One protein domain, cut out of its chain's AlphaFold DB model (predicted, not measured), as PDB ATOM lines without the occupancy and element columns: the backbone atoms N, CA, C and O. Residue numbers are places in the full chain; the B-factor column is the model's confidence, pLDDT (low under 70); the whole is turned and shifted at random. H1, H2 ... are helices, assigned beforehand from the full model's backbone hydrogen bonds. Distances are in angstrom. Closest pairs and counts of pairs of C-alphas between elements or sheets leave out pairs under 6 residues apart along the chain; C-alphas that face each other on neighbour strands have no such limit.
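AT A GLANCE: This is residues 154 to 219 of the 232 residues of an uncharacterized protein of Roseomonas rhizosphaerae (UniProt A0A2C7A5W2). Two longer helices, H2 and H3, fold back on each other as a helical hairpin, and short H1 stands crosswise near the first turns of H3. The long link from H2 to H3 loops out past H1 before it returns. The printed part has 66 residues with three named helices, H1, H2, H3 in chain order, and no named strand; the class is all helix. It is compact, with a radius of gyration of the C-alphas of 11.4 A and spans of 31 by 25 by 15 A.

IN THESE COORDINATES: Find C-alpha 169 at (59.278, 158.178, 148.042); from there H2, residues 169 to 184, runs 21.4 A. H3, residues 203 to 218, runs 21.9 A to C-alpha 218 at (61.115, 153.656, 155.346). H1, residues 154 to 160, covers 9.9 A.

HOW THE PARTS SIT: Look at Pro 169 and Ala 217, whose C-alphas, 5.7 A apart, are the closest where H2 and H3 touch. This hairpin runs opposite ways at a steep tilt of 36 degrees, only just past shallow. H1 is close to but not clearly touching H3, about perpendicular at 74 degrees; their closest C-alphas, of Phe 156 and Leu 205, are 7.6 A apart. H1 and H2 are apart. Each O i to N i+4 pair is within hydrogen-bond range in H1 and H3, and 10 of 12 in H2.

THE WHOLE: The C-alphas of Ala 194 and Gly 219 are the two farthest apart, at 33.4 A. The printed part has no cut. The link from H2 to H3, residues 185 to 202, is long. Mean pLDDT of the printed part is 89.6, and residue 219 is under 70.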
ATOM      1  N   GLU A 154      72.153 171.585 154.353       87.38
ATOM      2  CA  GLU A 154      71.383 172.255 153.301       87.38
ATOM      3  C   GLU A 154      72.280 172.655 152.122       87.38
ATOM      4  O   GLU A 154      71.990 172.296 150.976       87.38
ATOM      5  N   ALA A 155      73.398 173.342 152.390       88.62
ATOM      6  CA  ALA A 155      74.364 173.714 151.359       88.62
ATOM      7  C   ALA A 155      74.931 172.477 150.657       88.62
ATOM      8  O   ALA A 155      74.960 172.433 149.428       88.62
ATOM      9  N   PHE A 156      75.277 171.430 151.413       91.25
ATOM     10  CA  PHE A 156      75.710 170.152 150.858       91.25
ATOM     11  C   PHE A 156      74.657 169.525 149.937       91.25
ATOM     12  O   PHE A 156      74.993 169.141 148.816       91.25
ATOM     13  N   ARG A 157      73.385 169.434 150.357       91.81
ATOM     14  CA  ARG A 157      72.319 168.869 149.509       91.81
ATOM     15  C   ARG A 157      72.193 169.635 148.200       91.81
ATOM     16  O   ARG A 157      72.179 169.009 147.142       91.81
ATOM     17  N   ARG A 158      72.165 170.972 148.260       92.44
ATOM     18  CA  ARG A 158      72.126 171.823 147.060       92.44
ATOM     19  C   ARG A 158      73.352 171.595 146.178       92.44
ATOM     20  O   ARG A 158      73.206 171.369 144.980       92.44
ATOM     21  N   ALA A 159      74.545 171.583 146.768       93.00
ATOM     22  CA  ALA A 159      75.806 171.360 146.068       93.00
ATOM     23  C   ALA A 159      75.881 169.983 145.388       93.00
ATOM     24  O   ALA A 159      76.444 169.868 144.300       93.00
ATOM     25  N   ALA A 160      75.312 168.951 146.009       93.69
ATOM     26  CA  ALA A 160      75.298 167.575 145.518       93.69
ATOM     27  C   ALA A 160      74.069 167.235 144.648       93.69
ATOM     28  O   ALA A 160      73.949 166.104 144.167       93.69
ATOM     29  N   GLY A 161      73.142 168.181 144.455       94.38
ATOM     30  CA  GLY A 161      71.880 167.949 143.746       94.38
ATOM     31  C   GLY A 161      71.041 166.841 144.392       94.38
ATOM     32  O   GLY A 161      70.512 165.973 143.692       94.38
ATOM     33  N   LEU A 162      70.998 166.810 145.725       95.06
ATOM     34  CA  LEU A 162      70.220 165.854 146.508       95.06
ATOM     35  C   LEU A 162      68.866 166.465 146.892       95.06
ATOM     36  O   LEU A 162      68.835 167.622 147.312       95.06
ATOM     37  N   PRO A 163      67.768 165.698 146.792       94.31
ATOM     38  CA  PRO A 163      66.455 166.153 147.218       94.31
ATOM     39  C   PRO A 163      66.369 166.287 148.742       94.31
ATOM     40  O   PRO A 163      67.158 165.705 149.505       94.31
ATOM     41  N   ASP A 164      65.361 167.032 149.174       91.19
ATOM     42  CA  ASP A 164      64.989 167.167 150.574       91.19
ATOM     43  C   ASP A 164      64.466 165.830 151.093       91.19
ATOM     44  O   ASP A 164      63.747 165.127 150.392       91.19
ATOM     45  N   VAL A 165      64.800 165.460 152.332       88.06
ATOM     46  CA  VAL A 165      64.388 164.148 152.874       88.06
ATOM     47  C   VAL A 165      62.875 164.030 153.098       88.06
ATOM     48  O   VAL A 165      62.391 162.933 153.333       88.06
ATOM     49  N   GLY A 166      62.138 165.144 153.037       86.12
ATOM     50  CA  GLY A 166      60.673 165.171 153.095       86.12
ATOM     51  C   GLY A 166      59.989 164.985 151.736       86.12
ATOM     52  O   GLY A 166      58.762 164.963 151.680       86.12
ATOM     53  N   GLU A 167      60.752 164.874 150.646       91.56
ATOM     54  CA  GLU A 167      60.211 164.605 149.310       91.56
ATOM     55  C   GLU A 167      59.524 163.228 149.252       91.56
ATOM     56  O   GLU A 167      59.863 162.317 150.013       91.56
ATOM     57  N   PRO A 168      58.559 163.017 148.341       90.31
ATOM     58  CA  PRO A 168      57.834 161.760 148.283       90.31
ATOM     59  C   PRO A 168      58.762 160.592 147.897       90.31
ATOM     60  O   PRO A 168      59.734 160.777 147.151       90.31
ATOM     61  N   PRO A 169      58.435 159.347 148.301       86.62
ATOM     62  CA  PRO A 169      59.278 158.178 148.042       86.62
ATOM     63  C   PRO A 169      59.651 157.967 146.567       86.62
ATOM     64  O   PRO A 169      60.739 157.469 146.281       86.62
ATOM     65  N   GLY A 170      58.784 158.366 145.627       89.62
ATOM     66  CA  GLY A 170      59.054 158.288 144.186       89.62
ATOM     67  C   GLY A 170      60.221 159.167 143.714       89.62
ATOM     68  O   GLY A 170      60.897 158.807 142.754       89.62
ATOM     69  N   VAL A 171      60.498 160.275 144.409       93.44
ATOM     70  CA  VAL A 171      61.644 161.165 144.152       93.44
ATOM     71  C   VAL A 171      62.868 160.703 144.945       93.44
ATOM     72  O   VAL A 171      63.973 160.634 144.403       93.44
ATOM     73  N   LEU A 172      62.678 160.331 146.215       92.62
ATOM     74  CA  LEU A 172      63.771 159.934 147.104       92.62
ATOM     75  C   LEU A 172      64.445 158.626 146.687       92.62
ATOM     76  O   LEU A 172      65.671 158.578 146.566       92.62
ATOM     77  N   ARG A 173      63.670 157.559 146.456       92.56
ATOM     78  CA  ARG A 173      64.205 156.197 146.275       92.56
ATOM     79  C   ARG A 173      65.200 156.085 145.110       92.56
ATOM     80  O   ARG A 173      66.258 155.487 145.324       92.56
ATOM     81  N   PRO A 174      64.960 156.665 143.915       95.12
ATOM     82  CA  PRO A 174      65.944 156.628 142.831       95.12
ATOM     83  C   PRO A 174      67.274 157.296 143.205       95.12
ATOM     84  O   PRO A 174      68.348 156.759 142.916       95.12
ATOM     85  N   VAL A 175      67.223 158.445 143.890       96.38
ATOM     86  CA  VAL A 175      68.431 159.171 144.304       96.38
ATOM     87  C   VAL A 175      69.163 158.421 145.413       96.38
ATOM     88  O   VAL A 175      70.383 158.269 145.333       96.38
ATOM     89  N   MET A 176      68.433 157.879 146.393       96.06
ATOM     90  CA  MET A 176      68.991 157.024 147.442       96.06
ATOM     91  C   MET A 176      69.753 155.843 146.844       96.06
ATOM     92  O   MET A 176      70.911 155.631 147.192       96.06
ATOM     93  N   ARG A 177      69.156 155.125 145.884       96.75
ATOM     94  CA  ARG A 177      69.796 153.980 145.219       96.75
ATOM     95  C   ARG A 177      71.071 154.369 144.484       96.75
ATOM     96  O   ARG A 177      72.084 153.684 144.613       96.75
ATOM     97  N   ARG A 178      71.050 155.487 143.751       96.62
ATOM     98  CA  ARG A 178      72.240 156.031 143.077       96.62
ATOM     99  C   ARG A 178      73.360 156.318 144.077       96.62
ATOM    100  O   ARG A 178      74.496 155.903 143.855       96.62
ATOM    101  N   VAL A 179      73.042 157.016 145.169       96.81
ATOM    102  CA  VAL A 179      74.018 157.366 146.211       96.81
ATOM    103  C   VAL A 179      74.561 156.105 146.878       96.81
ATOM    104  O   VAL A 179      75.774 155.942 146.967       96.81
ATOM    105  N   ALA A 180      73.692 155.179 147.280       96.69
ATOM    106  CA  ALA A 180      74.063 153.931 147.937       96.69
ATOM    107  C   ALA A 180      74.974 153.052 147.061       96.69
ATOM    108  O   ALA A 180      75.994 152.548 147.536       96.69
ATOM    109  N   LEU A 181      74.675 152.922 145.762       96.62
ATOM    110  CA  LEU A 181      75.542 152.216 144.812       96.62
ATOM    111  C   LEU A 181      76.908 152.884 144.669       96.62
ATOM    112  O   LEU A 181      77.924 152.188 144.643       96.62
ATOM    113  N   ALA A 182      76.951 154.216 144.598       95.69
ATOM    114  CA  ALA A 182      78.214 154.942 144.542       95.69
ATOM    115  C   ALA A 182      79.038 154.730 145.824       95.69
ATOM    116  O   ALA A 182      80.234 154.452 145.726       95.69
ATOM    117  N   GLN A 183      78.405 154.746 147.008       94.56
ATOM    118  CA  GLN A 183      79.065 154.422 148.283       94.56
ATOM    119  C   GLN A 183      79.664 153.009 148.262       94.56
ATOM    120  O   GLN A 183      80.840 152.832 148.579       94.56
ATOM    121  N   LEU A 184      78.883 152.002 147.849       94.00
ATOM    122  CA  LEU A 184      79.341 150.608 147.769       94.00
ATOM    123  C   LEU A 184      80.540 150.445 146.832       94.00
ATOM    124  O   LEU A 184      81.484 149.717 147.138       94.00
ATOM    125  N   ARG A 185      80.507 151.142 145.695       94.12
ATOM    126  CA  ARG A 185      81.543 151.088 144.657       94.12
ATOM    127  C   ARG A 185      82.707 152.042 144.917       94.12
ATOM    128  O   ARG A 185      83.620 152.095 144.097       94.12
ATOM    129  N   ARG A 186      82.688 152.782 146.033       92.06
ATOM    130  CA  ARG A 186      83.671 153.826 146.374       92.06
ATOM    131  C   ARG A 186      83.843 154.857 145.252       92.06
ATOM    132  O   ARG A 186      84.947 155.315 144.976       92.06
ATOM    133  N   GLN A 187      82.744 155.195 144.587       93.62
ATOM    134  CA  GLN A 187      82.717 156.166 143.502       93.62
ATOM    135  C   GLN A 187      82.512 157.575 144.060       93.62
ATOM    136  O   GLN A 187      81.749 157.791 145.005       93.62
ATOM    137  N   ALA A 188      83.205 158.545 143.467       89.06
ATOM    138  CA  ALA A 188      82.966 159.948 143.758       89.06
ATOM    139  C   ALA A 188      81.603 160.366 143.193       89.06
ATOM    140  O   ALA A 188      81.263 160.037 142.055       89.06
ATOM    141  N   LEU A 189      80.835 161.097 143.996       91.75
ATOM    142  CA  LEU A 189      79.609 161.753 143.561       91.75
ATOM    143  C   LEU A 189      79.912 163.234 143.306       91.75
ATOM    144  O   LEU A 189      80.714 163.818 144.041       91.75
ATOM    145  N   PRO A 190      79.314 163.841 142.268       90.88
ATOM    146  CA  PRO A 190      79.567 165.236 141.944       90.88
ATOM    147  C   PRO A 190      79.048 166.151 143.056       90.88
ATOM    148  O   PRO A 190      77.936 165.968 143.551       90.88
ATOM    149  N   VAL A 191      79.858 167.146 143.421       92.50
ATOM    150  CA  VAL A 191      79.514 168.201 144.382       92.50
ATOM    151  C   VAL A 191      80.031 169.527 143.839       92.50
ATOM    152  O   VAL A 191      81.219 169.665 143.541       92.50
ATOM    153  N   SER A 192      79.142 170.506 143.706       92.75
ATOM    154  CA  SER A 192      79.495 171.861 143.296       92.75
ATOM    155  C   SER A 192      80.171 172.604 144.445       92.75
ATOM    156  O   SER A 192      79.513 173.037 145.387       92.75
ATOM    157  N   GLN A 193      81.489 172.789 144.349       90.12
ATOM    158  CA  GLN A 193      82.272 173.497 145.370       90.12
ATOM    159  C   GLN A 193      81.803 174.944 145.576       90.12
ATOM    160  O   GLN A 193      81.841 175.449 146.691       90.12
ATOM    161  N   ALA A 194      81.294 175.589 144.522       92.75
ATOM    162  CA  ALA A 194      80.784 176.958 144.582       92.75
ATOM    163  C   ALA A 194      79.502 177.111 145.422       92.75
ATOM    164  O   ALA A 194      79.120 178.233 145.743       92.75
ATOM    165  N   LEU A 195      78.818 176.007 145.740       91.00
ATOM    166  CA  LEU A 195      77.576 175.999 146.517       91.00
ATOM    167  C   LEU A 195      77.783 175.574 147.979       91.00
ATOM    168  O   LEU A 195      76.812 175.519 148.732       91.00
ATOM    169  N   LEU A 196      79.017 175.253 148.372       89.81
ATOM    170  CA  LEU A 196      79.355 174.910 149.748       89.81
ATOM    171  C   LEU A 196      79.578 176.178 150.577       89.81
ATOM    172  O   LEU A 196      80.179 177.142 150.111       89.81
ATOM    173  N   ASP A 197      79.136 176.145 151.827       87.75
ATOM    174  CA  ASP A 197      79.307 177.209 152.825       87.75
ATOM    175  C   ASP A 197      80.412 176.893 153.854       87.75
ATOM    176  O   ASP A 197      80.605 177.638 154.812       87.75
ATOM    177  N   GLY A 198      81.156 175.801 153.654       85.06
ATOM    178  CA  GLY A 198      82.201 175.338 154.564       85.06
ATOM    179  C   GLY A 198      82.991 174.153 154.009       85.06
ATOM    180  O   GLY A 198      82.840 173.775 152.843       85.06
ATOM    181  N   ALA A 199      83.845 173.554 154.843       82.12
ATOM    182  CA  ALA A 199      84.661 172.417 154.433       82.12
ATOM    183  C   ALA A 199      83.797 171.179 154.148       82.12
ATOM    184  O   ALA A 199      82.877 170.843 154.893       82.12
ATOM    185  N   PHE A 200      84.110 170.472 153.067       77.75
ATOM    186  CA  PHE A 200      83.367 169.288 152.653       77.75
ATOM    187  C   PHE A 200      84.118 168.003 152.998       77.75
ATOM    188  O   PHE A 200      85.187 167.741 152.450       77.75
ATOM    189  N   ASP A 201      83.511 167.163 153.840       70.94
ATOM    190  CA  ASP A 201      84.067 165.862 154.247       70.94
ATOM    191  C   ASP A 201      83.548 164.687 153.389       70.94
ATOM    192  O   ASP A 201      83.098 163.636 153.862       70.94
ATOM    193  N   GLY A 202      83.573 164.874 152.066       76.06
ATOM    194  CA  GLY A 202      83.474 163.775 151.108       76.06
ATOM    195  C   GLY A 202      82.266 162.846 151.298       76.06
ATOM    196  O   GLY A 202      81.099 163.225 151.218       76.06
ATOM    197  N   GLN A 203      82.570 161.563 151.504       81.19
ATOM    198  CA  GLN A 203      81.604 160.461 151.529       81.19
ATOM    199  C   GLN A 203      80.747 160.424 152.808       81.19
ATOM    200  O   GLN A 203      79.726 159.736 152.846       81.19
ATOM    201  N   VAL A 204      81.162 161.122 153.867       83.88
ATOM    202  CA  VAL A 204      80.499 161.091 155.177       83.88
ATOM    203  C   VAL A 204      79.122 161.754 155.110       83.88
ATOM    204  O   VAL A 204      78.134 161.159 155.546       83.88
ATOM    205  N   LEU A 205      79.029 162.928 154.480       87.25
ATOM    206  CA  LEU A 205      77.770 163.669 154.348       87.25
ATOM    207  C   LEU A 205      76.759 162.958 153.442       87.25
ATOM    208  O   LEU A 205      75.560 162.982 153.714       87.25
ATOM    209  N   PHE A 206      77.228 162.237 152.418       91.94
ATOM    210  CA  PHE A 206      76.359 161.374 151.615       91.94
ATOM    211  C   PHE A 206      75.735 160.250 152.445       91.94
ATOM    212  O   PHE A 206      74.555 159.957 152.267       91.94
ATOM    213  N   ARG A 207      76.489 159.631 153.366       90.50
ATOM    214  CA  ARG A 207      75.938 158.609 154.274       90.50
ATOM    215  C   ARG A 207      74.972 159.206 155.292       90.50
ATOM    216  O   ARG A 207      73.950 158.583 155.557       90.50
ATOM    217  N   ALA A 208      75.258 160.399 155.813       88.12
ATOM    218  CA  ALA A 208      74.345 161.115 156.705       88.12
ATOM    219  C   ALA A 208      73.012 161.430 156.010       88.12
ATOM    220  O   ALA A 208      71.949 161.101 156.530       88.12
ATOM    221  N   TRP A 209      73.069 161.989 154.796       91.31
ATOM    222  CA  TRP A 209      71.873 162.236 153.990       91.31
ATOM    223  C   TRP A 209      71.123 160.938 153.680       91.31
ATOM    224  O   TRP A 209      69.908 160.890 153.843       91.31
ATOM    225  N   LEU A 210      71.831 159.874 153.283       92.88
ATOM    226  CA  LEU A 210      71.210 158.588 152.962       92.88
ATOM    227  C   LEU A 210      70.498 157.978 154.177       92.88
ATOM    228  O   LEU A 210      69.432 157.394 154.009       92.88
ATOM    229  N   ALA A 211      71.059 158.129 155.381       89.50
ATOM    230  CA  ALA A 211      70.435 157.666 156.618       89.50
ATOM    231  C   ALA A 211      69.133 158.421 156.912       89.50
ATOM    232  O   ALA A 211      68.108 157.776 157.111       89.50
ATOM    233  N   ALA A 212      69.139 159.756 156.845       87.38
ATOM    234  CA  ALA A 212      67.916 160.542 157.040       87.38
ATOM    235  C   ALA A 212      66.871 160.298 155.944       87.38
ATOM    236  O   ALA A 212      65.681 160.223 156.232       87.38
ATOM    237  N   ALA A 213      67.295 160.142 154.688       90.56
ATOM    238  CA  ALA A 213      66.384 159.805 153.599       90.56
ATOM    239  C   ALA A 213      65.763 158.410 153.792       90.56
ATOM    240  O   ALA A 213      64.584 158.221 153.505       90.56
ATOM    241  N   ALA A 214      66.529 157.436 154.298       88.62
ATOM    242  CA  ALA A 214      66.018 156.105 154.620       88.62
ATOM    243  C   ALA A 214      65.045 156.129 155.804       88.62
ATOM    244  O   ALA A 214      63.989 155.509 155.719       88.62
ATOM    245  N   GLU A 215      65.351 156.887 156.857       84.25
ATOM    246  CA  GLU A 215      64.443 157.104 157.985       84.25
ATOM    247  C   GLU A 215      63.113 157.708 157.511       84.25
ATOM    248  O   GLU A 215      62.054 157.155 157.794       84.25
ATOM    249  N   ALA A 216      63.152 158.768 156.701       83.38
ATOM    250  CA  ALA A 216      61.943 159.410 156.186       83.38
ATOM    251  C   ALA A 216      61.140 158.513 155.223       83.38
ATOM    252  O   ALA A 216      59.911 158.496 155.263       83.38
ATOM    253  N   ALA A 217      61.817 157.755 154.353       81.25
ATOM    254  CA  ALA A 217      61.158 156.943 153.329       81.25
ATOM    255  C   ALA A 217      60.715 155.551 153.808       81.25
ATOM    256  O   ALA A 217      59.908 154.911 153.124       81.25
ATOM    257  N   GLN A 218      61.290 155.043 154.902       75.50
ATOM    258  CA  GLN A 218      61.115 153.656 155.346       75.50
ATOM    259  C   GLN A 218      60.794 153.515 156.841       75.50
ATOM    260  O   GLN A 218      60.349 152.454 157.256       75.50
ATOM    261  N   GLY A 219      60.975 154.562 157.648       69.12
ATOM    262  CA  GLY A 219      60.586 154.579 159.059       69.12
ATOM    263  C   GLY A 219      61.549 153.879 160.025       69.12
ATOM    264  O   GLY A 219      61.235 153.807 161.211       69.12
TER     265      GLY A 219